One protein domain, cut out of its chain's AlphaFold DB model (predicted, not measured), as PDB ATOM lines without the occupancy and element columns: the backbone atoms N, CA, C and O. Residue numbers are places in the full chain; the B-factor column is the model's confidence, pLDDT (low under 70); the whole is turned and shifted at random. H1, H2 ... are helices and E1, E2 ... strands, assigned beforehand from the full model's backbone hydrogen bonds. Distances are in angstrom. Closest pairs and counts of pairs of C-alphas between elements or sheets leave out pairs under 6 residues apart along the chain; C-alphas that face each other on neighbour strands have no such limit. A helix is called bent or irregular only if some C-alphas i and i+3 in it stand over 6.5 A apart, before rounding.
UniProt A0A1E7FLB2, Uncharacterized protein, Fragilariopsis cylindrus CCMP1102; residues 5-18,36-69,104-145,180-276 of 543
ATOM      1  N   SER A   5     169.848 239.154 164.147       56.66
ATOM      2  CA  SER A   5     169.892 239.230 162.693       56.66
ATOM      3  C   SER A   5     171.276 238.847 162.159       56.66
ATOM      4  O   SER A   5     171.346 238.070 161.213       56.66
ATOM      5  N   ASP A   6     172.370 239.245 162.815       60.31
ATOM      6  CA  ASP A   6     173.738 238.885 162.427       60.31
ATOM      7  C   ASP A   6     174.057 237.420 162.711       60.31
ATOM      8  O   ASP A   6     174.705 236.777 161.890       60.31
ATOM      9  N   VAL A   7     173.593 236.837 163.820       57.12
ATOM     10  CA  VAL A   7     173.808 235.400 164.095       57.12
ATOM     11  C   VAL A   7     173.027 234.560 163.108       57.12
ATOM     12  O   VAL A   7     173.590 233.634 162.535       57.12
ATOM     13  N   VAL A   8     171.766 234.902 162.849       57.72
ATOM     14  CA  VAL A   8     170.951 234.219 161.842       57.72
ATOM     15  C   VAL A   8     171.537 234.426 160.459       57.72
ATOM     16  O   VAL A   8     171.616 233.463 159.712       57.72
ATOM     17  N   THR A   9     172.000 235.622 160.109       61.66
ATOM     18  CA  THR A   9     172.602 235.895 158.799       61.66
ATOM     19  C   THR A   9     173.942 235.190 158.663       61.66
ATOM     20  O   THR A   9     174.206 234.619 157.616       61.66
ATOM     21  N   THR A  10     174.758 235.124 159.713       61.12
ATOM     22  CA  THR A  10     176.036 234.397 159.724       61.12
ATOM     23  C   THR A  10     175.794 232.895 159.649       61.12
ATOM     24  O   THR A  10     176.404 232.217 158.830       61.12
ATOM     25  N   PHE A  11     174.852 232.374 160.430       60.00
ATOM     26  CA  PHE A  11     174.445 230.973 160.419       60.00
ATOM     27  C   PHE A  11     173.842 230.579 159.066       60.00
ATOM     28  O   PHE A  11     174.277 229.615 158.448       60.00
ATOM     29  N   THR A  12     172.920 231.382 158.540       56.06
ATOM     30  CA  THR A  12     172.289 231.186 157.226       56.06
ATOM     31  C   THR A  12     173.278 231.410 156.087       56.06
ATOM     32  O   THR A  12     173.175 230.740 155.071       56.06
ATOM     33  N   SER A  13     174.268 232.292 156.234       56.16
ATOM     34  CA  SER A  13     175.356 232.480 155.267       56.16
ATOM     35  C   SER A  13     176.299 231.279 155.266       56.16
ATOM     36  O   SER A  13     176.637 230.781 154.200       56.16
ATOM     37  N   LEU A  14     176.641 230.734 156.437       53.94
ATOM     38  CA  LEU A  14     177.477 229.539 156.585       53.94
ATOM     39  C   LEU A  14     176.797 228.261 156.084       53.94
ATOM     40  O   LEU A  14     177.478 227.403 155.528       53.94
ATOM     41  N   ILE A  15     175.477 228.122 156.255       51.97
ATOM     42  CA  ILE A  15     174.717 227.015 155.643       51.97
ATOM     43  C   ILE A  15     174.436 227.306 154.158       51.97
ATOM     44  O   ILE A  15     174.403 226.411 153.316       51.97
ATOM     45  N   GLY A  16     174.229 228.574 153.819       39.97
ATOM     46  CA  GLY A  16     173.826 229.054 152.504       39.97
ATOM     47  C   GLY A  16     174.973 229.334 151.539       39.97
ATOM     48  O   GLY A  16     174.686 229.754 150.415       39.97
ATOM     49  N   THR A  17     176.243 229.100 151.908       43.28
ATOM     50  CA  THR A  17     177.363 229.149 150.955       43.28
ATOM     51  C   THR A  17     177.137 228.080 149.896       43.28
ATOM     52  O   THR A  17     177.415 226.895 150.078       43.28
ATOM     53  N   LYS A  18     176.541 228.537 148.799       43.12
ATOM     54  CA  LYS A  18     176.096 227.763 147.655       43.12
ATOM     55  C   LYS A  18     177.205 226.839 147.148       43.12
ATOM     56  O   LYS A  18     178.263 227.301 146.741       43.12
ATOM     57  N   ASN A  36     184.548 222.504 149.185       50.09
ATOM     58  CA  ASN A  36     183.204 222.283 149.723       50.09
ATOM     59  C   ASN A  36     183.192 221.605 151.102       50.09
ATOM     60  O   ASN A  36     182.432 222.028 151.978       50.09
ATOM     61  N   ALA A  37     184.124 220.684 151.372       51.72
ATOM     62  CA  ALA A  37     184.284 220.068 152.691       51.72
ATOM     63  C   ALA A  37     184.631 221.093 153.793       51.72
ATOM     64  O   ALA A  37     184.422 220.844 154.983       51.72
ATOM     65  N   THR A  38     185.136 222.278 153.423       58.50
ATOM     66  CA  THR A  38     185.443 223.326 154.404       58.50
ATOM     67  C   THR A  38     184.199 224.009 154.970       58.50
ATOM     68  O   THR A  38     184.275 224.538 156.077       58.50
ATOM     69  N   ASN A  39     183.053 223.976 154.284       65.06
ATOM     70  CA  ASN A  39     181.879 224.760 154.681       65.06
ATOM     71  C   ASN A  39     181.148 224.157 155.890       65.06
ATOM     72  O   ASN A  39     180.849 224.879 156.840       65.06
ATOM     73  N   SER A  40     180.964 222.833 155.935       65.25
ATOM     74  CA  SER A  40     180.342 222.159 157.089       65.25
ATOM     75  C   SER A  40     181.199 222.281 158.356       65.25
ATOM     76  O   SER A  40     180.687 222.565 159.439       65.25
ATOM     77  N   ARG A  41     182.526 222.162 158.228       68.06
ATOM     78  CA  ARG A  41     183.454 222.365 159.351       68.06
ATOM     79  C   ARG A  41     183.487 223.821 159.818       68.06
ATOM     80  O   ARG A  41     183.501 224.058 161.022       68.06
ATOM     81  N   LYS A  42     183.482 224.792 158.897       70.25
ATOM     82  CA  LYS A  42     183.396 226.225 159.234       70.25
ATOM     83  C   LYS A  42     182.114 226.533 159.996       70.25
ATOM     84  O   LYS A  42     182.187 227.212 161.013       70.25
ATOM     85  N   LEU A  43     180.982 225.975 159.571       71.06
ATOM     86  CA  LEU A  43     179.713 226.114 160.277       71.06
ATOM     87  C   LEU A  43     179.800 225.607 161.720       71.06
ATOM     88  O   LEU A  43     179.507 226.360 162.645       71.06
ATOM     89  N   LEU A  44     180.246 224.367 161.930       70.69
ATOM     90  CA  LEU A  44     180.360 223.800 163.279       70.69
ATOM     91  C   LEU A  44     181.363 224.577 164.146       70.69
ATOM     92  O   LEU A  44     181.135 224.770 165.339       70.69
ATOM     93  N   MET A  45     182.447 225.078 163.549       72.81
ATOM     94  CA  MET A  45     183.403 225.958 164.227       72.81
ATOM     95  C   MET A  45     182.782 227.303 164.613       72.81
ATOM     96  O   MET A  45     183.074 227.814 165.691       72.81
ATOM     97  N   CYS A  46     181.933 227.881 163.766       70.44
ATOM     98  CA  CYS A  46     181.200 229.101 164.086       70.44
ATOM     99  C   CYS A  46     180.205 228.865 165.223       70.44
ATOM    100  O   CYS A  46     180.206 229.649 166.162       70.44
ATOM    101  N   ILE A  47     179.460 227.753 165.219       71.06
ATOM    102  CA  ILE A  47     178.593 227.371 166.350       71.06
ATOM    103  C   ILE A  47     179.415 227.256 167.639       71.06
ATOM    104  O   ILE A  47     179.053 227.832 168.659       71.06
ATOM    105  N   SER A  48     180.558 226.566 167.587       72.94
ATOM    106  CA  SER A  48     181.447 226.398 168.744       72.94
ATOM    107  C   SER A  48     181.992 227.734 169.279       72.94
ATOM    108  O   SER A  48     182.152 227.903 170.492       72.94
ATOM    109  N   LYS A  49     182.256 228.706 168.397       75.25
ATOM    110  CA  LYS A  49     182.729 230.048 168.773       75.25
ATOM    111  C   LYS A  49     181.622 230.938 169.330       75.25
ATOM    112  O   LYS A  49     181.886 231.642 170.297       75.25
ATOM    113  N   SER A  50     180.426 230.889 168.748       68.88
ATOM    114  CA  SER A  50     179.293 231.741 169.129       68.88
ATOM    115  C   SER A  50     178.638 231.347 170.453       68.88
ATOM    116  O   SER A  50     177.778 232.078 170.934       68.88
ATOM    117  N   VAL A  51     179.008 230.207 171.040       66.56
ATOM    118  CA  VAL A  51     178.441 229.781 172.321       66.56
ATOM    119  C   VAL A  51     179.356 230.183 173.464       66.56
ATOM    120  O   VAL A  51     180.450 229.645 173.635       66.56
ATOM    121  N   GLU A  52     178.890 231.131 174.266       58.72
ATOM    122  CA  GLU A  52     179.560 231.577 175.476       58.72
ATOM    123  C   GLU A  52     179.119 230.693 176.658       58.72
ATOM    124  O   GLU A  52     177.947 230.620 176.996       58.72
ATOM    125  N   HIS A  53     180.083 229.992 177.262       54.97
ATOM    126  CA  HIS A  53     180.053 229.428 178.627       54.97
ATOM    127  C   HIS A  53     179.009 228.350 178.989       54.97
ATOM    128  O   HIS A  53     179.145 227.745 180.051       54.97
ATOM    129  N   HIS A  54     178.065 228.011 178.109       55.88
ATOM    130  CA  HIS A  54     177.090 226.939 178.342       55.88
ATOM    131  C   HIS A  54     177.376 225.667 177.527       55.88
ATOM    132  O   HIS A  54     177.998 225.705 176.459       55.88
ATOM    133  N   GLU A  55     176.940 224.517 178.056       57.72
ATOM    134  CA  GLU A  55     176.960 223.239 177.343       57.72
ATOM    135  C   GLU A  55     176.050 223.341 176.117       57.72
ATOM    136  O   GLU A  55     174.841 223.139 176.199       57.72
ATOM    137  N   VAL A  56     176.635 223.644 174.953       56.47
ATOM    138  CA  VAL A  56     175.961 223.376 173.681       56.47
ATOM    139  C   VAL A  56     175.659 221.900 173.690       56.47
ATOM    140  O   VAL A  56     176.591 221.107 173.675       56.47
ATOM    141  N   VAL A  57     174.387 221.539 173.711       60.72
ATOM    142  CA  VAL A  57     173.955 220.201 173.345       60.72
ATOM    143  C   VAL A  57     173.514 220.310 171.900       60.72
ATOM    144  O   VAL A  57     172.443 220.841 171.620       60.72
ATOM    145  N   CYS A  58     174.383 219.882 170.985       63.06
ATOM    146  CA  CYS A  58     173.984 219.656 169.605       63.06
ATOM    147  C   CYS A  58     173.422 218.249 169.510       63.06
ATOM    148  O   CYS A  58     174.177 217.290 169.669       63.06
ATOM    149  N   THR A  59     172.117 218.122 169.303       62.06
ATOM    150  CA  THR A  59     171.490 216.827 169.051       62.06
ATOM    151  C   THR A  59     171.496 216.537 167.562       62.06
ATOM    152  O   THR A  59     170.918 217.286 166.784       62.06
ATOM    153  N   LEU A  60     172.182 215.463 167.169       65.81
ATOM    154  CA  LEU A  60     172.261 214.998 165.785       65.81
ATOM    155  C   LEU A  60     171.785 213.547 165.705       65.81
ATOM    156  O   LEU A  60     172.184 212.735 166.547       65.81
ATOM    157  N   PRO A  61     170.967 213.183 164.710       64.38
ATOM    158  CA  PRO A  61     170.606 211.794 164.490       64.38
ATOM    159  C   PRO A  61     171.839 211.001 164.049       64.38
ATOM    160  O   PRO A  61     172.566 211.398 163.135       64.38
ATOM    161  N   SER A  62     172.074 209.878 164.717       68.56
ATOM    162  CA  SER A  62     173.149 208.949 164.404       68.56
ATOM    163  C   SER A  62     172.609 207.701 163.728       68.56
ATOM    164  O   SER A  62     171.782 206.967 164.272       68.56
ATOM    165  N   LEU A  63     173.177 207.430 162.557       64.19
ATOM    166  CA  LEU A  63     172.929 206.247 161.753       64.19
ATOM    167  C   LEU A  63     173.799 205.101 162.291       64.19
ATOM    168  O   LEU A  63     174.881 204.848 161.768       64.19
ATOM    169  N   ASP A  64     173.379 204.451 163.377       67.94
ATOM    170  CA  ASP A  64     174.081 203.274 163.909       67.94
ATOM    171  C   ASP A  64     173.288 201.995 163.633       67.94
ATOM    172  O   ASP A  64     172.540 201.496 164.473       67.94
ATOM    173  N   MET A  65     173.456 201.455 162.424       64.50
ATOM    174  CA  MET A  65     172.788 200.220 161.994       64.50
ATOM    175  C   MET A  65     173.244 198.973 162.765       64.50
ATOM    176  O   MET A  65     172.548 197.964 162.730       64.50
ATOM    177  N   ARG A  66     174.372 199.022 163.489       67.81
ATOM    178  CA  ARG A  66     174.875 197.870 164.261       67.81
ATOM    179  C   ARG A  66     173.928 197.470 165.388       67.81
ATOM    180  O   ARG A  66     173.797 196.292 165.692       67.81
ATOM    181  N   LYS A  67     173.199 198.439 165.944       70.62
ATOM    182  CA  LYS A  67     172.177 198.190 166.967       70.62
ATOM    183  C   LYS A  67     170.992 197.377 166.443       70.62
ATOM    184  O   LYS A  67     170.261 196.805 167.243       70.62
ATOM    185  N   LEU A  68     170.791 197.309 165.122       65.75
ATOM    186  CA  LEU A  68     169.735 196.484 164.537       65.75
ATOM    187  C   LEU A  68     170.045 194.985 164.651       65.75
ATOM    188  O   LEU A  68     169.123 194.184 164.802       65.75
ATOM    189  N   ASP A  69     171.330 194.624 164.592       65.50
ATOM    190  CA  ASP A  69     171.793 193.234 164.645       65.50
ATOM    191  C   ASP A  69     171.789 192.671 166.074       65.50
ATOM    192  O   ASP A  69     171.698 191.457 166.259       65.50
ATOM    193  N   ALA A 104     159.059 193.143 156.217       75.31
ATOM    194  CA  ALA A 104     160.017 194.084 155.641       75.31
ATOM    195  C   ALA A 104     159.698 195.537 156.031       75.31
ATOM    196  O   ALA A 104     160.603 196.267 156.422       75.31
ATOM    197  N   ALA A 105     158.422 195.936 156.003       75.69
ATOM    198  CA  ALA A 105     158.003 197.268 156.436       75.69
ATOM    199  C   ALA A 105     158.256 197.509 157.937       75.69
ATOM    200  O   ALA A 105     158.700 198.590 158.314       75.69
ATOM    201  N   GLN A 106     158.033 196.502 158.791       82.44
ATOM    202  CA  GLN A 106     158.357 196.591 160.221       82.44
ATOM    203  C   GLN A 106     159.862 196.736 160.465       82.44
ATOM    204  O   GLN A 106     160.274 197.563 161.277       82.44
ATOM    205  N   VAL A 107     160.691 195.978 159.741       79.50
ATOM    206  CA  VAL A 107     162.156 196.089 159.824       79.50
ATOM    207  C   VAL A 107     162.624 197.464 159.346       79.50
ATOM    208  O   VAL A 107     163.478 198.065 159.990       79.50
ATOM    209  N   GLU A 108     162.044 198.003 158.269       77.25
ATOM    210  CA  GLU A 108     162.335 199.364 157.798       77.25
ATOM    211  C   GLU A 108     161.922 200.422 158.836       77.25
ATOM    212  O   GLU A 108     162.693 201.338 159.117       77.25
ATOM    213  N   GLN A 109     160.760 200.278 159.478       80.12
ATOM    214  CA  GLN A 109     160.327 201.192 160.539       80.12
ATOM    215  C   GLN A 109     161.254 201.134 161.760       80.12
ATOM    216  O   GLN A 109     161.623 202.176 162.304       80.12
ATOM    217  N   LYS A 110     161.664 199.931 162.175       80.75
ATOM    218  CA  LYS A 110     162.611 199.732 163.278       80.75
ATOM    219  C   LYS A 110     163.977 200.326 162.939       80.75
ATOM    220  O   LYS A 110     164.541 201.050 163.749       80.75
ATOM    221  N   ALA A 111     164.449 200.133 161.707       76.56
ATOM    222  CA  ALA A 111     165.661 200.778 161.216       76.56
ATOM    223  C   ALA A 111     165.552 202.304 161.258       76.56
ATOM    224  O   ALA A 111     166.455 202.948 161.779       76.56
ATOM    225  N   ALA A 112     164.437 202.894 160.819       77.38
ATOM    226  CA  ALA A 112     164.239 204.343 160.890       77.38
ATOM    227  C   ALA A 112     164.305 204.880 162.333       77.38
ATOM    228  O   ALA A 112     164.831 205.973 162.557       77.38
ATOM    229  N   GLN A 113     163.818 204.107 163.312       81.25
ATOM    230  CA  GLN A 113     163.929 204.444 164.735       81.25
ATOM    231  C   GLN A 113     165.380 204.377 165.223       81.25
ATOM    232  O   GLN A 113     165.840 205.296 165.898       81.25
ATOM    233  N   THR A 114     166.131 203.339 164.847       77.75
ATOM    234  CA  THR A 114     167.547 203.190 165.222       77.75
ATOM    235  C   THR A 114     168.430 204.267 164.584       77.75
ATOM    236  O   THR A 114     169.317 204.810 165.242       77.75
ATOM    237  N   LEU A 115     168.140 204.639 163.332       74.19
ATOM    238  CA  LEU A 115     168.782 205.749 162.620       74.19
ATOM    239  C   LEU A 115     168.500 207.118 163.265       74.19
ATOM    240  O   LEU A 115     169.274 208.056 163.092       74.19
ATOM    241  N   GLY A 116     167.392 207.234 163.998       71.88
ATOM    242  CA  GLY A 116     166.999 208.428 164.747       71.88
ATOM    243  C   GLY A 116     167.633 208.546 166.126       71.88
ATOM    244  O   GLY A 116     167.216 209.414 166.890       71.88
ATOM    245  N   SER A 117     168.606 207.696 166.475       79.81
ATOM    246  CA  SER A 117     169.245 207.779 167.788       79.81
ATOM    247  C   SER A 117     169.903 209.148 167.978       79.81
ATOM    248  O   SER A 117     170.773 209.549 167.205       79.81
ATOM    249  N   LEU A 118     169.445 209.898 168.983       78.31
ATOM    250  CA  LEU A 118     169.964 211.232 169.252       78.31
ATOM    251  C   LEU A 118     171.374 211.122 169.839       78.31
ATOM    252  O   LEU A 118     171.590 210.430 170.834       78.31
ATOM    253  N   THR A 119     172.322 211.834 169.237       82.94
ATOM    254  CA  THR A 119     173.666 212.033 169.790       82.94
ATOM    255  C   THR A 119     173.806 213.457 170.273       82.94
ATOM    256  O   THR A 119     173.525 214.373 169.513       82.94
ATOM    257  N   SER A 120     174.228 213.640 171.521       84.94
ATOM    258  CA  SER A 120     174.528 214.948 172.093       84.94
ATOM    259  C   SER A 120     176.016 215.260 171.956       84.94
ATOM    260  O   SER A 120     176.879 214.458 172.313       84.94
ATOM    261  N   TRP A 121     176.324 216.452 171.454       85.00
ATOM    262  CA  TRP A 121     177.692 216.948 171.331       85.00
ATOM    263  C   TRP A 121     177.855 218.221 172.133       85.00
ATOM    264  O   TRP A 121     177.039 219.120 171.982       85.00
ATOM    265  N   THR A 122     178.931 218.287 172.915       85.62
ATOM    266  CA  THR A 122     179.358 219.462 173.684       85.62
ATOM    267  C   THR A 122     180.043 220.495 172.787       85.62
ATOM    268  O   THR A 122     180.501 220.176 171.686       85.62
ATOM    269  N   ARG A 123     180.229 221.723 173.285       81.50
ATOM    270  CA  ARG A 123     180.977 222.791 172.594       81.50
ATOM    271  C   ARG A 123     182.357 222.351 172.082       81.50
ATOM    272  O   ARG A 123     182.770 222.776 171.002       81.50
ATOM    273  N   SER A 124     183.070 221.526 172.847       82.88
ATOM    274  CA  SER A 124     184.400 221.018 172.493       82.88
ATOM    275  C   SER A 124     184.349 219.837 171.526       82.88
ATOM    276  O   SER A 124     185.268 219.674 170.724       82.88
ATOM    277  N   SER A 125     183.293 219.018 171.567       86.12
ATOM    278  CA  SER A 125     183.175 217.835 170.707       86.12
ATOM    279  C   SER A 125     182.430 218.087 169.394       86.12
ATOM    280  O   SER A 125     182.612 217.324 168.447       86.12
ATOM    281  N   VAL A 126     181.668 219.179 169.277       82.75
ATOM    282  CA  VAL A 126     180.873 219.516 168.078       82.75
ATOM    283  C   VAL A 126     181.709 219.605 166.797       82.75
ATOM    284  O   VAL A 126     181.214 219.321 165.712       82.75
ATOM    285  N   VAL A 127     183.003 219.926 166.901       81.44
ATOM    286  CA  VAL A 127     183.925 219.991 165.754       81.44
ATOM    287  C   VAL A 127     184.082 218.626 165.066       81.44
ATOM    288  O   VAL A 127     184.338 218.568 163.863       81.44
ATOM    289  N   TYR A 128     183.888 217.529 165.804       85.19
ATOM    290  CA  TYR A 128     183.952 216.161 165.284       85.19
ATOM    291  C   TYR A 128     182.615 215.658 164.736       85.19
ATOM    292  O   TYR A 128     182.589 214.635 164.053       85.19
ATOM    293  N   ALA A 129     181.518 216.378 164.980       83.12
ATOM    294  CA  ALA A 129     180.178 215.914 164.649       83.12
ATOM    295  C   ALA A 129     179.987 215.669 163.142       83.12
ATOM    296  O   ALA A 129     179.414 214.655 162.760       83.12
ATOM    297  N   SER A 130     180.529 216.538 162.275       83.50
ATOM    298  CA  SER A 130     180.453 216.346 160.811       83.50
ATOM    299  C   SER A 130     181.097 215.028 160.372       83.50
ATOM    300  O   SER A 130     180.493 214.263 159.625       83.50
ATOM    301  N   ASN A 131     182.292 214.728 160.893       85.38
ATOM    302  CA  ASN A 131     183.007 213.497 160.562       85.38
ATOM    303  C   ASN A 131     182.282 212.265 161.114       85.38
ATOM    304  O   ASN A 131     182.167 211.262 160.422       85.38
ATOM    305  N   ALA A 132     181.754 212.349 162.337       86.38
ATOM    306  CA  ALA A 132     180.994 211.254 162.927       86.38
ATOM    307  C   ALA A 132     179.719 210.949 162.121       86.38
ATOM    308  O   ALA A 132     179.410 209.788 161.870       86.38
ATOM    309  N   ILE A 133     179.000 211.977 161.657       85.00
ATOM    310  CA  ILE A 133     177.812 211.786 160.813       85.00
ATOM    311  C   ILE A 133     178.197 211.202 159.454       85.00
ATOM    312  O   ILE A 133     177.501 210.306 158.975       85.00
ATOM    313  N   SER A 134     179.283 211.672 158.828       86.38
ATOM    314  CA  SER A 134     179.697 211.177 157.507       86.38
ATOM    315  C   SER A 134     180.140 209.729 157.568       86.38
ATOM    316  O   SER A 134     179.722 208.930 156.732       86.38
ATOM    317  N   GLU A 135     180.906 209.372 158.593       88.56
ATOM    318  CA  GLU A 135     181.337 208.006 158.848       88.56
ATOM    319  C   GLU A 135     180.142 207.095 159.158       88.56
ATOM    320  O   GLU A 135     180.016 206.025 158.565       88.56
ATOM    321  N   ASN A 136     179.206 207.535 160.001       87.31
ATOM    322  CA  ASN A 136     178.003 206.761 160.315       87.31
ATOM    323  C   ASN A 136     177.102 206.562 159.086       87.31
ATOM    324  O   ASN A 136     176.601 205.456 158.863       87.31
ATOM    325  N   ALA A 137     176.931 207.593 158.252       88.69
ATOM    326  CA  ALA A 137     176.194 207.495 156.993       88.69
ATOM    327  C   ALA A 137     176.873 206.539 156.010       88.69
ATOM    328  O   ALA A 137     176.209 205.669 155.445       88.69
ATOM    329  N   ALA A 138     178.192 206.658 155.852       91.19
ATOM    330  CA  ALA A 138     178.990 205.794 154.995       91.19
ATOM    331  C   ALA A 138     178.927 204.332 155.445       91.19
ATOM    332  O   ALA A 138     178.638 203.454 154.633       91.19
ATOM    333  N   ASN A 139     179.132 204.066 156.735       89.75
ATOM    334  CA  ASN A 139     179.105 202.722 157.309       89.75
ATOM    335  C   ASN A 139     177.713 202.094 157.194       89.75
ATOM    336  O   ASN A 139     177.580 200.950 156.754       89.75
ATOM    337  N   SER A 140     176.666 202.858 157.515       89.44
ATOM    338  CA  SER A 140     175.280 202.397 157.400       89.44
ATOM    339  C   SER A 140     174.894 202.106 155.954       89.44
ATOM    340  O   SER A 140     174.299 201.066 155.670       89.44
ATOM    341  N   PHE A 141     175.267 202.982 155.016       92.19
ATOM    342  CA  PHE A 141     175.004 202.765 153.598       92.19
ATOM    343  C   PHE A 141     175.804 201.576 153.055       92.19
ATOM    344  O   PHE A 141     175.243 200.728 152.366       92.19
ATOM    345  N   SER A 142     177.088 201.461 153.403       91.56
ATOM    346  CA  SER A 142     177.944 200.344 152.990       91.56
ATOM    347  C   SER A 142     177.395 199.004 153.467       91.56
ATOM    348  O   SER A 142     177.302 198.069 152.674       91.56
ATOM    349  N   SER A 143     176.985 198.921 154.736       89.00
ATOM    350  CA  SER A 143     176.367 197.720 155.307       89.00
ATOM    351  C   SER A 143     175.063 197.362 154.586       89.00
ATOM    352  O   SER A 143     174.855 196.214 154.185       89.00
ATOM    353  N   LEU A 144     174.214 198.361 154.314       90.44
ATOM    354  CA  LEU A 144     172.965 198.165 153.579       90.44
ATOM    355  C   LEU A 144     173.203 197.639 152.155       90.44
ATOM    356  O   LEU A 144     172.501 196.727 151.709       90.44
ATOM    357  N   VAL A 145     174.176 198.203 151.433       92.69
ATOM    358  CA  VAL A 145     174.528 197.744 150.084       92.69
ATOM    359  C   VAL A 145     175.120 196.337 150.138       92.69
ATOM    360  O   VAL A 145     174.686 195.499 149.354       92.69
ATOM    361  N   ILE A 180     182.615 195.529 149.303       88.69
ATOM    362  CA  ILE A 180     182.091 196.868 149.042       88.69
ATOM    363  C   ILE A 180     182.881 197.858 149.888       88.69
ATOM    364  O   ILE A 180     182.993 197.691 151.101       88.69
ATOM    365  N   LYS A 181     183.470 198.864 149.238       89.19
ATOM    366  CA  LYS A 181     184.269 199.897 149.907       89.19
ATOM    367  C   LYS A 181     183.677 201.267 149.629       89.19
ATOM    368  O   LYS A 181     183.385 201.589 148.479       89.19
ATOM    369  N   VAL A 182     183.547 202.088 150.664       87.06
ATOM    370  CA  VAL A 182     183.249 203.517 150.517       87.06
ATOM    371  C   VAL A 182     184.582 204.261 150.494       87.06
ATOM    372  O   VAL A 182     185.350 204.171 151.447       87.06
ATOM    373  N   ASN A 183     184.884 204.950 149.393       87.94
ATOM    374  CA  ASN A 183     186.140 205.691 149.226       87.94
ATOM    375  C   ASN A 183     186.113 207.028 149.956       87.94
ATOM    376  O   ASN A 183     187.095 207.439 150.567       87.94
ATOM    377  N   SER A 184     184.997 207.740 149.823       86.94
ATOM    378  CA  SER A 184     184.826 209.080 150.367       86.94
ATOM    379  C   SER A 184     183.353 209.344 150.626       86.94
ATOM    380  O   SER A 184     182.507 208.975 149.808       86.94
ATOM    381  N   ALA A 185     183.067 210.027 151.728       85.06
ATOM    382  CA  ALA A 185     181.751 210.550 152.055       85.06
ATOM    383  C   ALA A 185     181.887 212.036 152.392       85.06
ATOM    384  O   ALA A 185     182.617 212.413 153.308       85.06
ATOM    385  N   GLU A 186     181.200 212.872 151.628       85.50
ATOM    386  CA  GLU A 186     181.119 214.311 151.831       85.50
ATOM    387  C   GLU A 186     179.702 214.672 152.275       85.50
ATOM    388  O   GLU A 186     178.721 214.184 151.715       85.50
ATOM    389  N   ILE A 187     179.593 215.526 153.291       84.19
ATOM    390  CA  ILE A 187     178.314 216.023 153.797       84.19
ATOM    391  C   ILE A 187     178.162 217.492 153.440       84.19
ATOM    392  O   ILE A 187     179.054 218.302 153.707       84.19
ATOM    393  N   ALA A 188     176.978 217.835 152.945       81.94
ATOM    394  CA  ALA A 188     176.523 219.197 152.773       81.94
ATOM    395  C   ALA A 188     175.221 219.434 153.552       81.94
ATOM    396  O   ALA A 188     174.288 218.634 153.531       81.94
ATOM    397  N   PHE A 189     175.153 220.582 154.218       79.38
ATOM    398  CA  PHE A 189     173.941 221.097 154.842       79.38
ATOM    399  C   PHE A 189     173.485 222.309 154.039       79.38
ATOM    400  O   PHE A 189     174.277 223.224 153.824       79.38
ATOM    401  N   LYS A 190     172.233 222.316 153.580       81.50
ATOM    402  CA  LYS A 190     171.636 223.422 152.822       81.50
ATOM    403  C   LYS A 190     170.413 223.937 153.569       81.50
ATOM    404  O   LYS A 190     169.487 223.181 153.822       81.50
ATOM    405  N   THR A 191     170.365 225.217 153.911       77.75
ATOM    406  CA  THR A 191     169.160 225.835 154.473       77.75
ATOM    407  C   THR A 191     168.143 226.006 153.370       77.75
ATOM    408  O   THR A 191     168.472 226.491 152.284       77.75
ATOM    409  N   GLN A 192     166.901 225.643 153.654       78.62
ATOM    410  CA  GLN A 192     165.784 226.003 152.799       78.62
ATOM    411  C   GLN A 192     165.163 227.313 153.301       78.62
ATOM    412  O   GLN A 192     165.258 227.630 154.490       78.62
ATOM    413  N   PRO A 193     164.553 228.119 152.418       76.19
ATOM    414  CA  PRO A 193     163.763 229.252 152.871       76.19
ATOM    415  C   PRO A 193     162.626 228.747 153.766       76.19
ATOM    416  O   PRO A 193     161.948 227.774 153.433       76.19
ATOM    417  N   LEU A 194     162.424 229.406 154.911       74.81
ATOM    418  CA  LEU A 194     161.321 229.085 155.814       74.81
ATOM    419  C   LEU A 194     159.989 229.288 155.068       74.81
ATOM    420  O   LEU A 194     159.771 230.389 154.549       74.81
ATOM    421  N   PRO A 195     159.098 228.276 155.014       77.56
ATOM    422  CA  PRO A 195     157.775 228.444 154.432       77.56
ATOM    423  C   PRO A 195     157.064 229.628 155.082       77.56
ATOM    424  O   PRO A 195     157.075 229.769 156.305       77.56
ATOM    425  N   GLU A 196     156.419 230.476 154.280       80.50
ATOM    426  CA  GLU A 196     155.729 231.674 154.781       80.50
ATOM    427  C   GLU A 196     154.673 231.337 155.844       80.50
ATOM    428  O   GLU A 196     154.469 232.104 156.781       80.50
ATOM    429  N   ALA A 197     154.089 230.139 155.761       75.69
ATOM    430  CA  ALA A 197     153.145 229.606 156.737       75.69
ATOM    431  C   ALA A 197     153.721 229.492 158.163       75.69
ATOM    432  O   ALA A 197     152.982 229.643 159.132       75.69
ATOM    433  N   CYS A 198     155.028 229.259 158.313       71.69
ATOM    434  CA  CYS A 198     155.669 229.102 159.620       71.69
ATOM    435  C   CYS A 198     156.042 230.437 160.276       71.69
ATOM    436  O   CYS A 198     156.351 230.453 161.464       71.69
ATOM    437  N   LYS A 199     156.010 231.557 159.539       78.69
ATOM    438  CA  LYS A 199     156.383 232.875 160.082       78.69
ATOM    439  C   LYS A 199     155.372 233.414 161.096       78.69
ATOM    440  O   LYS A 199     155.754 234.179 161.971       78.69
ATOM    441  N   ASN A 200     154.109 233.000 160.987       80.62
ATOM    442  CA  ASN A 200     152.999 233.578 161.749       80.62
ATOM    443  C   ASN A 200     152.424 232.632 162.815       80.62
ATOM    444  O   ASN A 200     151.373 232.934 163.381       80.62
ATOM    445  N   LEU A 201     153.049 231.475 163.070       78.06
ATOM    446  CA  LEU A 201     152.558 230.582 164.118       78.06
ATOM    447  C   LEU A 201     152.862 231.194 165.499       78.06
ATOM    448  O   LEU A 201     154.024 231.512 165.763       78.06
ATOM    449  N   PRO A 202     151.856 231.352 166.381       80.81
ATOM    450  CA  PRO A 202     152.096 231.784 167.751       80.81
ATOM    451  C   PRO A 202     152.968 230.742 168.451       80.81
ATOM    452  O   PRO A 202     152.627 229.558 168.477       80.81
ATOM    453  N   ARG A 203     154.107 231.189 168.981       83.12
ATOM    454  CA  ARG A 203     155.060 230.346 169.707       83.12
ATOM    455  C   ARG A 203     154.569 230.123 171.130       83.12
ATOM    456  O   ARG A 203     154.058 231.051 171.756       83.12
ATOM    457  N   LYS A 204     154.705 228.898 171.622       87.19
ATOM    458  CA  LYS A 204     154.568 228.577 173.046       87.19
ATOM    459  C   LYS A 204     155.879 228.879 173.765       87.19
ATOM    460  O   LYS A 204     156.928 228.884 173.133       87.19
ATOM    461  N   ASP A 205     155.816 229.059 175.081       82.62
ATOM    462  CA  ASP A 205     156.984 229.405 175.907       82.62
ATOM    463  C   ASP A 205     158.117 228.353 175.862       82.62
ATOM    464  O   ASP A 205     159.265 228.681 176.138       82.62
ATOM    465  N   ASP A 206     157.817 227.111 175.457       84.62
ATOM    466  CA  ASP A 206     158.803 226.030 175.276       84.62
ATOM    467  C   ASP A 206     159.273 225.851 173.817       84.62
ATOM    468  O   ASP A 206     160.113 224.989 173.533       84.62
ATOM    469  N   ASP A 207     158.718 226.610 172.866       87.06
ATOM    470  CA  ASP A 207     159.108 226.497 171.463       87.06
ATOM    471  C   ASP A 207     160.477 227.159 171.238       87.06
ATOM    472  O   ASP A 207     160.768 228.215 171.802       87.06
ATOM    473  N   PRO A 208     161.338 226.578 170.388       87.00
ATOM    474  CA  PRO A 208     162.638 227.163 170.094       87.00
ATOM    475  C   PRO A 208     162.495 228.554 169.461       87.00
ATOM    476  O   PRO A 208     161.661 228.783 168.579       87.00
ATOM    477  N   ASP A 209     163.380 229.467 169.857       85.31
ATOM    478  CA  ASP A 209     163.395 230.853 169.384       85.31
ATOM    479  C   ASP A 209     163.596 230.969 167.875       85.31
ATOM    480  O   ASP A 209     163.167 231.934 167.236       85.31
ATOM    481  N   ILE A 210     164.286 230.009 167.272       85.88
ATOM    482  CA  ILE A 210     164.548 230.005 165.837       85.88
ATOM    483  C   ILE A 210     164.383 228.584 165.333       85.88
ATOM    484  O   ILE A 210     164.977 227.664 165.884       85.88
ATOM    485  N   ILE A 211     163.604 228.420 164.263       87.88
ATOM    486  CA  ILE A 211     163.477 227.170 163.514       87.88
ATOM    487  C   ILE A 211     163.803 227.475 162.058       87.88
ATOM    488  O   ILE A 211     163.158 228.319 161.438       87.88
ATOM    489  N   LEU A 212     164.792 226.777 161.509       86.69
ATOM    490  CA  LEU A 212     165.189 226.872 160.109       86.69
ATOM    491  C   LEU A 212     165.058 225.498 159.450       86.69
ATOM    492  O   LEU A 212     165.604 224.524 159.973       86.69
ATOM    493  N   PRO A 213     164.364 225.379 158.308       88.94
ATOM    494  CA  PRO A 213     164.326 224.129 157.577       88.94
ATOM    495  C   PRO A 213     165.687 223.879 156.928       88.94
ATOM    496  O   PRO A 213     166.352 224.776 156.399       88.94
ATOM    497  N   LEU A 214     166.094 222.623 156.973       87.81
ATOM    498  CA  LEU A 214     167.390 222.129 156.554       87.81
ATOM    499  C   LEU A 214     167.177 221.041 155.503       87.81
ATOM    500  O   LEU A 214     166.265 220.228 155.599       87.81
ATOM    501  N   LEU A 215     168.040 221.007 154.504       89.88
ATOM    502  CA  LEU A 215     168.214 219.900 153.586       89.88
ATOM    503  C   LEU A 215     169.603 219.328 153.832       89.88
ATOM    504  O   LEU A 215     170.619 219.976 153.578       89.88
ATOM    505  N   PHE A 216     169.627 218.115 154.350       89.62
ATOM    506  CA  PHE A 216     170.830 217.330 154.523       89.62
ATOM    507  C   PHE A 216     171.125 216.568 153.235       89.62
ATOM    508  O   PHE A 216     170.251 215.871 152.715       89.62
ATOM    509  N   GLU A 217     172.346 216.699 152.724       91.81
ATOM    510  CA  GLU A 217     172.829 215.961 151.564       91.81
ATOM    511  C   GLU A 217     174.134 215.233 151.900       91.81
ATOM    512  O   GLU A 217     175.053 215.811 152.482       91.81
ATOM    513  N   VAL A 218     174.232 213.963 151.506       91.38
ATOM    514  CA  VAL A 218     175.463 213.172 151.629       91.38
ATOM    515  C   VAL A 218     175.863 212.672 150.254       91.38
ATOM    516  O   VAL A 218     175.115 211.923 149.626       91.38
ATOM    517  N   HIS A 219     177.049 213.057 149.800       93.38
ATOM    518  CA  HIS A 219     177.653 212.589 148.561       93.38
ATOM    519  C   HIS A 219     178.691 211.517 148.880       93.38
ATOM    520  O   HIS A 219     179.681 211.773 149.560       93.38
ATOM    521  N   MET A 220     178.482 210.301 148.392       94.56
ATOM    522  CA  MET A 220     179.382 209.175 148.633       94.56
ATOM    523  C   MET A 220     179.929 208.632 147.323       94.56
ATOM    524  O   MET A 220     179.193 208.498 146.347       94.56
ATOM    525  N   LYS A 221     181.210 208.264 147.318       94.25
ATOM    526  CA  LYS A 221     181.834 207.492 146.240       94.25
ATOM    527  C   LYS A 221     182.080 206.078 146.734       94.25
ATOM    528  O   LYS A 221     182.766 205.872 147.737       94.25
ATOM    529  N   ILE A 222     181.499 205.105 146.047       94.31
ATOM    530  CA  ILE A 222     181.454 203.709 146.481       94.31
ATOM    531  C   ILE A 222     182.038 202.844 145.382       94.31
ATOM    532  O   ILE A 222     181.659 202.976 144.222       94.31
ATOM    533  N   ILE A 223     182.941 201.942 145.745       92.69
ATOM    534  CA  ILE A 223     183.484 200.939 144.840       92.69
ATOM    535  C   ILE A 223     182.728 199.628 145.038       92.69
ATOM    536  O   ILE A 223     182.781 199.017 146.107       92.69
ATOM    537  N   VAL A 224     182.103 199.153 143.961       91.50
ATOM    538  CA  VAL A 224     181.543 197.801 143.862       91.50
ATOM    539  C   VAL A 224     182.252 197.081 142.716       91.50
ATOM    540  O   VAL A 224     182.187 197.525 141.572       91.50
ATOM    541  N   GLN A 225     182.971 195.991 143.010       87.62
ATOM    542  CA  GLN A 225     183.766 195.238 142.018       87.62
ATOM    543  C   GLN A 225     184.711 196.122 141.179       87.62
ATOM    544  O   GLN A 225     184.668 196.111 139.944       87.62
ATOM    545  N   SER A 226     185.535 196.929 141.850       88.25
ATOM    546  CA  SER A 226     186.493 197.847 141.206       88.25
ATOM    547  C   SER A 226     185.860 198.930 140.325       88.25
ATOM    548  O   SER A 226     186.556 199.565 139.536       88.25
ATOM    549  N   LYS A 227     184.545 199.157 140.434       89.06
ATOM    550  CA  LYS A 227     183.841 200.225 139.722       89.06
ATOM    551  C   LYS A 227     183.306 201.229 140.713       89.06
ATOM    552  O   LYS A 227     182.584 200.868 141.637       89.06
ATOM    553  N   GLU A 228     183.661 202.479 140.484       92.88
ATOM    554  CA  GLU A 228     183.204 203.597 141.285       92.88
ATOM    555  C   GLU A 228     181.781 204.003 140.880       92.88
ATOM    556  O   GLU A 228     181.432 204.037 139.699       92.88
ATOM    557  N   CYS A 229     180.948 204.262 141.878       93.31
ATOM    558  CA  CYS A 229     179.579 204.737 141.761       93.31
ATOM    559  C   CYS A 229     179.400 205.908 142.726       93.31
ATOM    560  O   CYS A 229     179.749 205.801 143.903       93.31
ATOM    561  N   THR A 230     178.836 207.008 142.238       94.44
ATOM    562  CA  THR A 230     178.507 208.166 143.072       94.44
ATOM    563  C   THR A 230     177.060 208.059 143.530       94.44
ATOM    564  O   THR A 230     176.162 207.887 142.710       94.44
ATOM    565  N   VAL A 231     176.837 208.177 144.834       95.88
ATOM    566  CA  VAL A 231     175.518 208.147 145.469       95.88
ATOM    567  C   VAL A 231     175.265 209.482 146.146       95.88
ATOM    568  O   VAL A 231     176.157 210.031 146.788       95.88
ATOM    569  N   THR A 232     174.047 210.003 146.010       95.75
ATOM    570  CA  THR A 232     173.610 211.202 146.733       95.75
ATOM    571  C   THR A 232     172.395 210.864 147.580       95.75
ATOM    572  O   THR A 232     171.340 210.534 147.043       95.75
ATOM    573  N   LEU A 233     172.538 210.963 148.898       94.50
ATOM    574  CA  LEU A 233     171.431 210.841 149.841       94.50
ATOM    575  C   LEU A 233     170.891 212.218 150.176       94.50
ATOM    576  O   LEU A 233     171.672 213.157 150.331       94.50
ATOM    577  N   ARG A 234     169.570 212.335 150.308       94.06
ATOM    578  CA  ARG A 234     168.918 213.588 150.696       94.06
ATOM    579  C   ARG A 234     167.875 213.339 151.766       94.06
ATOM    580  O   ARG A 234     167.073 212.419 151.626       94.06
ATOM    581  N   ALA A 235     167.861 214.191 152.781       93.12
ATOM    582  CA  ALA A 235     166.827 214.187 153.802       93.12
ATOM    583  C   ALA A 235     166.479 215.618 154.236       93.12
ATOM    584  O   ALA A 235     167.388 216.397 154.542       93.12
ATOM    585  N   PRO A 236     165.194 216.002 154.257       93.31
ATOM    586  CA  PRO A 236     164.769 217.207 154.946       93.31
ATOM    587  C   PRO A 236     165.031 217.100 156.454       93.31
ATOM    588  O   PRO A 236     165.163 216.019 157.027       93.31
ATOM    589  N   GLY A 237     165.095 218.249 157.103       90.62
ATOM    590  CA  GLY A 237     165.284 218.378 158.534       90.62
ATOM    591  C   GLY A 237     164.982 219.790 159.011       90.62
ATOM    592  O   GLY A 237     164.550 220.655 158.246       90.62
ATOM    593  N   THR A 238     165.230 220.034 160.286       89.06
ATOM    594  CA  THR A 238     165.104 221.334 160.928       89.06
ATOM    595  C   THR A 238     166.293 221.574 161.844       89.06
ATOM    596  O   THR A 238     166.803 220.662 162.491       89.06
ATOM    597  N   VAL A 239     166.730 222.823 161.904       88.44
ATOM    598  CA  VAL A 239     167.632 223.316 162.937       88.44
ATOM    599  C   VAL A 239     166.831 224.236 163.832       88.44
ATOM    600  O   VAL A 239     166.244 225.207 163.357       88.44
ATOM    601  N   SER A 240     166.818 223.925 165.116       89.50
ATOM    602  CA  SER A 240     166.220 224.742 166.160       89.50
ATOM    603  C   SER A 240     167.296 225.302 167.076       89.50
ATOM    604  O   SER A 240     168.204 224.578 167.470       89.50
ATOM    605  N   ALA A 241     167.198 226.580 167.420       88.06
ATOM    606  CA  ALA A 241     168.083 227.245 168.368       88.06
ATOM    607  C   ALA A 241     167.254 227.854 169.501       88.06
ATOM    608  O   ALA A 241     166.202 228.442 169.245       88.06
ATOM    609  N   ASN A 242     167.732 227.690 170.733       88.06
ATOM    610  CA  ASN A 242     167.151 228.270 171.942       88.06
ATOM    611  C   ASN A 242     168.214 229.151 172.611       88.06
ATOM    612  O   ASN A 242     169.362 228.715 172.766       88.06
ATOM    613  N   PHE A 243     167.854 230.379 172.960       85.69
ATOM    614  CA  PHE A 243     168.706 231.363 173.612       85.69
ATOM    615  C   PHE A 243     168.366 231.441 175.095       85.69
ATOM    616  O   PHE A 243     167.238 231.198 175.520       85.69
ATOM    617  N   ASP A 244     169.365 231.751 175.912       83.38
ATOM    618  CA  ASP A 244     169.106 231.954 177.328       83.38
ATOM    619  C   ASP A 244     168.478 233.332 177.570       83.38
ATOM    620  O   ASP A 244     169.144 234.362 177.463       83.38
ATOM    621  N   HIS A 245     167.185 233.340 177.898       80.19
ATOM    622  CA  HIS A 245     166.435 234.548 178.259       80.19
ATOM    623  C   HIS A 245     166.535 234.894 179.750       80.19
ATOM    624  O   HIS A 245     166.014 235.923 180.169       80.19
ATOM    625  N   THR A 246     167.169 234.045 180.569       76.19
ATOM    626  CA  THR A 246     167.191 234.208 182.036       76.19
ATOM    627  C   THR A 246     168.294 235.137 182.547       76.19
ATOM    628  O   THR A 246     168.294 235.500 183.723       76.19
ATOM    629  N   ALA A 247     169.210 235.568 181.676       61.66
ATOM    630  CA  ALA A 247     170.271 236.502 182.028       61.66
ATOM    631  C   ALA A 247     169.753 237.950 182.000       61.66
ATOM    632  O   ALA A 247     169.891 238.668 181.007       61.66
ATOM    633  N   ASP A 248     169.163 238.381 183.116       60.62
ATOM    634  CA  ASP A 248     168.885 239.789 183.389       60.62
ATOM    635  C   ASP A 248     170.200 240.595 183.310       60.62
ATOM    636  O   ASP A 248     171.016 240.613 184.227       60.62
ATOM    637  N   GLN A 249     170.382 241.265 182.171       55.38
ATOM    638  CA  GLN A 249     171.207 242.458 181.959       55.38
ATOM    639  C   GLN A 249     172.735 242.304 182.119       55.38
ATOM    640  O   GLN A 249     173.298 242.493 183.189       55.38
ATOM    641  N   ALA A 250     173.431 242.082 180.993       54.91
ATOM    642  CA  ALA A 250     174.489 242.980 180.468       54.91
ATOM    643  C   ALA A 250     175.475 242.266 179.525       54.91
ATOM    644  O   ALA A 250     176.111 242.924 178.701       54.91
ATOM    645  N   ILE A 251     175.599 240.938 179.597       56.12
ATOM    646  CA  ILE A 251     176.649 240.200 178.878       56.12
ATOM    647  C   ILE A 251     176.017 239.114 178.001       56.12
ATOM    648  O   ILE A 251     175.980 237.958 178.381       56.12
ATOM    649  N   GLY A 252     175.507 239.527 176.833       58.44
ATOM    650  CA  GLY A 252     175.211 238.660 175.681       58.44
ATOM    651  C   GLY A 252     174.046 237.668 175.830       58.44
ATOM    652  O   GLY A 252     174.016 236.842 176.729       58.44
ATOM    653  N   MET A 253     173.101 237.677 174.882       62.78
ATOM    654  CA  MET A 253     172.181 236.543 174.711       62.78
ATOM    655  C   MET A 253     172.987 235.340 174.206       62.78
ATOM    656  O   MET A 253     173.313 235.256 173.018       62.78
ATOM    657  N   GLY A 254     173.357 234.441 175.114       73.69
ATOM    658  CA  GLY A 254     174.075 233.215 174.787       73.69
ATOM    659  C   GLY A 254     173.158 232.192 174.118       73.69
ATOM    660  O   GLY A 254     172.014 231.989 174.526       73.69
ATOM    661  N   LEU A 255     173.664 231.519 173.083       79.06
ATOM    662  CA  LEU A 255     173.000 230.360 172.489       79.06
ATOM    663  C   LEU A 255     173.049 229.190 173.485       79.06
ATOM    664  O   LEU A 255     174.128 228.665 173.760       79.06
ATOM    665  N   LYS A 256     171.891 228.784 174.017       83.50
ATOM    666  CA  LYS A 256     171.767 227.747 175.051       83.50
ATOM    667  C   LYS A 256     171.840 226.344 174.455       83.50
ATOM    668  O   LYS A 256     172.668 225.537 174.861       83.50
ATOM    669  N   THR A 257     171.000 226.052 173.462       85.12
ATOM    670  CA  THR A 257     170.956 224.736 172.798       85.12
ATOM    671  C   THR A 257     170.680 224.868 171.309       85.12
ATOM    672  O   THR A 257     169.886 225.716 170.898       85.12
ATOM    673  N   VAL A 258     171.287 223.988 170.507       85.69
ATOM    674  CA  VAL A 258     171.014 223.856 169.069       85.69
ATOM    675  C   VAL A 258     170.583 222.426 168.797       85.69
ATOM    676  O   VAL A 258     171.382 221.512 168.923       85.69
ATOM    677  N   ASP A 259     169.341 222.212 168.401       87.56
ATOM    678  CA  ASP A 259     168.824 220.883 168.080       87.56
ATOM    679  C   ASP A 259     168.689 220.738 166.561       87.56
ATOM    680  O   ASP A 259     168.009 221.542 165.920       87.56
ATOM    681  N   ILE A 260     169.358 219.742 165.977       87.38
ATOM    682  CA  ILE A 260     169.336 219.461 164.540       87.38
ATOM    683  C   ILE A 260     168.587 218.149 164.322       87.38
ATOM    684  O   ILE A 260     169.114 217.054 164.512       87.38
ATOM    685  N   ARG A 261     167.344 218.251 163.858       88.62
ATOM    686  CA  ARG A 261     166.486 217.097 163.594       88.62
ATOM    687  C   ARG A 261     166.481 216.795 162.109       88.62
ATOM    688  O   ARG A 261     166.043 217.620 161.319       88.62
ATOM    689  N   LEU A 262     166.940 215.612 161.716       89.38
ATOM    690  CA  LEU A 262     166.749 215.119 160.350       89.38
ATOM    691  C   LEU A 262     165.539 214.195 160.317       89.38
ATOM    692  O   LEU A 262     165.306 213.436 161.258       89.38
ATOM    693  N   ASP A 263     164.795 214.232 159.222       90.81
ATOM    694  CA  ASP A 263     163.768 213.241 158.953       90.81
ATOM    695  C   ASP A 263     164.441 211.914 158.575       90.81
ATOM    696  O   ASP A 263     164.900 211.688 157.452       90.81
ATOM    697  N   THR A 264     164.552 211.026 159.563       89.12
ATOM    698  CA  THR A 264     165.224 209.736 159.398       89.12
ATOM    699  C   THR A 264     164.441 208.768 158.524       89.12
ATOM    700  O   THR A 264     165.045 207.877 157.925       89.12
ATOM    701  N   GLY A 265     163.122 208.952 158.400       89.69
ATOM    702  CA  GLY A 265     162.283 208.142 157.525       89.69
ATOM    703  C   GLY A 265     162.614 208.397 156.060       89.69
ATOM    704  O   GLY A 265     162.908 207.459 155.316       89.69
ATOM    705  N   THR A 266     162.652 209.667 155.656       91.56
ATOM    706  CA  THR A 266     163.033 210.043 154.284       91.56
ATOM    707  C   THR A 266     164.508 209.773 153.995       91.56
ATOM    708  O   THR A 266     164.837 209.340 152.886       91.56
ATOM    709  N   LEU A 267     165.397 209.929 154.985       91.00
ATOM    710  CA  LEU A 267     166.800 209.533 154.849       91.00
ATOM    711  C   LEU A 267     166.946 208.031 154.579       91.00
ATOM    712  O   LEU A 267     167.637 207.644 153.635       91.00
ATOM    713  N   LEU A 268     166.269 207.184 155.360       90.62
ATOM    714  CA  LEU A 268     166.274 205.736 155.155       90.62
ATOM    715  C   LEU A 268     165.688 205.364 153.793       90.62
ATOM    716  O   LEU A 268     166.252 204.523 153.094       90.62
ATOM    717  N   GLU A 269     164.580 205.988 153.391       91.19
ATOM    718  CA  GLU A 269     163.978 205.750 152.078       91.19
ATOM    719  C   GLU A 269     164.960 206.098 150.949       91.19
ATOM    720  O   GLU A 269     165.135 205.309 150.014       91.19
ATOM    721  N   SER A 270     165.663 207.230 151.067       94.56
ATOM    722  CA  SER A 270     166.725 207.626 150.139       94.56
ATOM    723  C   SER A 270     167.863 206.600 150.119       94.56
ATOM    724  O   SER A 270     168.257 206.161 149.038       94.56
ATOM    725  N   MET A 271     168.335 206.137 151.281       94.00
ATOM    726  CA  MET A 271     169.368 205.095 151.386       94.00
ATOM    727  C   MET A 271     168.936 203.790 150.721       94.00
ATOM    728  O   MET A 271     169.681 203.211 149.932       94.00
ATOM    729  N   VAL A 272     167.722 203.324 151.000       92.44
ATOM    730  CA  VAL A 272     167.167 202.094 150.428       92.44
ATOM    731  C   VAL A 272     167.028 202.205 148.914       92.44
ATOM    732  O   VAL A 272     167.358 201.255 148.198       92.44
ATOM    733  N   LYS A 273     166.548 203.346 148.415       95.06
ATOM    734  CA  LYS A 273     166.391 203.602 146.982       95.06
ATOM    735  C   LYS A 273     167.738 203.589 146.265       95.06
ATOM    736  O   LYS A 273     167.896 202.844 145.298       95.06
ATOM    737  N   GLU A 274     168.710 204.346 146.758       96.06
ATOM    738  CA  GLU A 274     170.038 204.411 146.148       96.06
ATOM    739  C   GLU A 274     170.781 203.076 146.263       96.06
ATOM    740  O   GLU A 274     171.372 202.608 145.290       96.06
ATOM    741  N   ALA A 275     170.666 202.374 147.395       94.75
ATOM    742  CA  ALA A 275     171.230 201.036 147.547       94.75
ATOM    743  C   ALA A 275     170.636 200.046 146.532       94.75
ATOM    744  O   ALA A 275     171.376 199.252 145.955       94.75
ATOM    745  N   ARG A 276     169.320 200.103 146.252       93.31
ATOM    746  CA  ARG A 276     168.703 199.291 145.181       93.31
ATOM    747  C   ARG A 276     169.329 199.593 143.823       93.31
ATOM    748  O   ARG A 276     169.643 198.652 143.102       93.31
TER     749      ARG A 276
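This is residues 5 to 18, 36 to 69, 104 to 145 and 180 to 276 of the 543 residues of an uncharacterized protein of Fragilariopsis cylindrus CCMP1102 (UniProt A0A1E7FLB2). A long, twisted sheet of six strands curls round one long helix, H5; H1 and H2 pack on the same face toward one end, and H6 packs on the opposite face. H4, with short H3 beside it, packs on H6 toward the other end, and the long strands E4 and E5 run along the body. The 187 printed residues hold six named helices and six named strands in the order H1 H2 E1 H3 H4 E2 H5 E3 E4 E5 E6 H6. The mixed sheet runs E2 E1 E6 E5 E4 E3; the class is mixed, helices and strands. The whole is compact, with a radius of gyration of the C-alphas of 17.7 A, yet elongated, spanning 62 by 34 by 31 A.

Find C-alpha 5 at (169.892, 239.230, 162.693), where H1 begins and runs to residue 16. H2 is residues 37 to 50, E1 58 to 62, H3 66 to 69, H4 104 to 115 and E2 117 to 121. H5, residues 126 to 145, is 28.9 A long and irregular: C-alphas 127 and 130 are 7.1 A apart. E3, residues 181 to 191, measures 30.4 A and bends by 50 degrees at 184; E4, 210 to 224, measures 42.5 A. E5, 227 to 243, measures 48.4 A and bends by 51 degrees at 236. After E6, 255 to 262, H6 runs from 264 to C-alpha 276 at (168.703, 199.291, 145.181).

E3 E4 E5 E6 form a meander, each strand the antiparallel neighbour of the one before: look at N 188 and O 217, 2.8 A, N 216 and O 235, 2.8 A, and N 259 and O 240, 2.8 A, within hydrogen-bond range. E1 is parallel to E6, with N 260 and O 59 at 3.0 A, and antiparallel to edge strand E2, with N 60 and O 119 at 2.9 A. H5 comes closest to E3 at C-alphas 134 and 185, 5.9 A. H2 touches H5 at a steep tilt of 41 degrees, C-alphas 44 and 127 being closest, 5.8 A. H1 touches H2 with residues 11 to 15 alone, closest at C-alphas 14 and 43, 5.5 A. H6, 8.4 A over the sheet, runs along the strands and touches H4, closest at C-alphas 265 and 112, 5.4 A. H3 touches H4, closest at C-alphas 68 and 111, 6.8 A. O i to N i+4 pairs are within range throughout H1, H4 and H6, in 9 of 10 in H2 and 14 of 16 in H5; H3 is too short for one.

The farthest C-alphas, 225 and 249, are 63.1 A apart. Cuts leave gaps between C-alphas 18 and 36, 9.2 A, 69 and 104, 14.8 A, and 145 and 180, 7.7 A. The links E3 to E4 and E5 to E6 are long; residues 200 to 205 stand free. Mean pLDDT of the printed part is 78.8, with 46 residues under 70, among them 5 to 18 and 50 to 66.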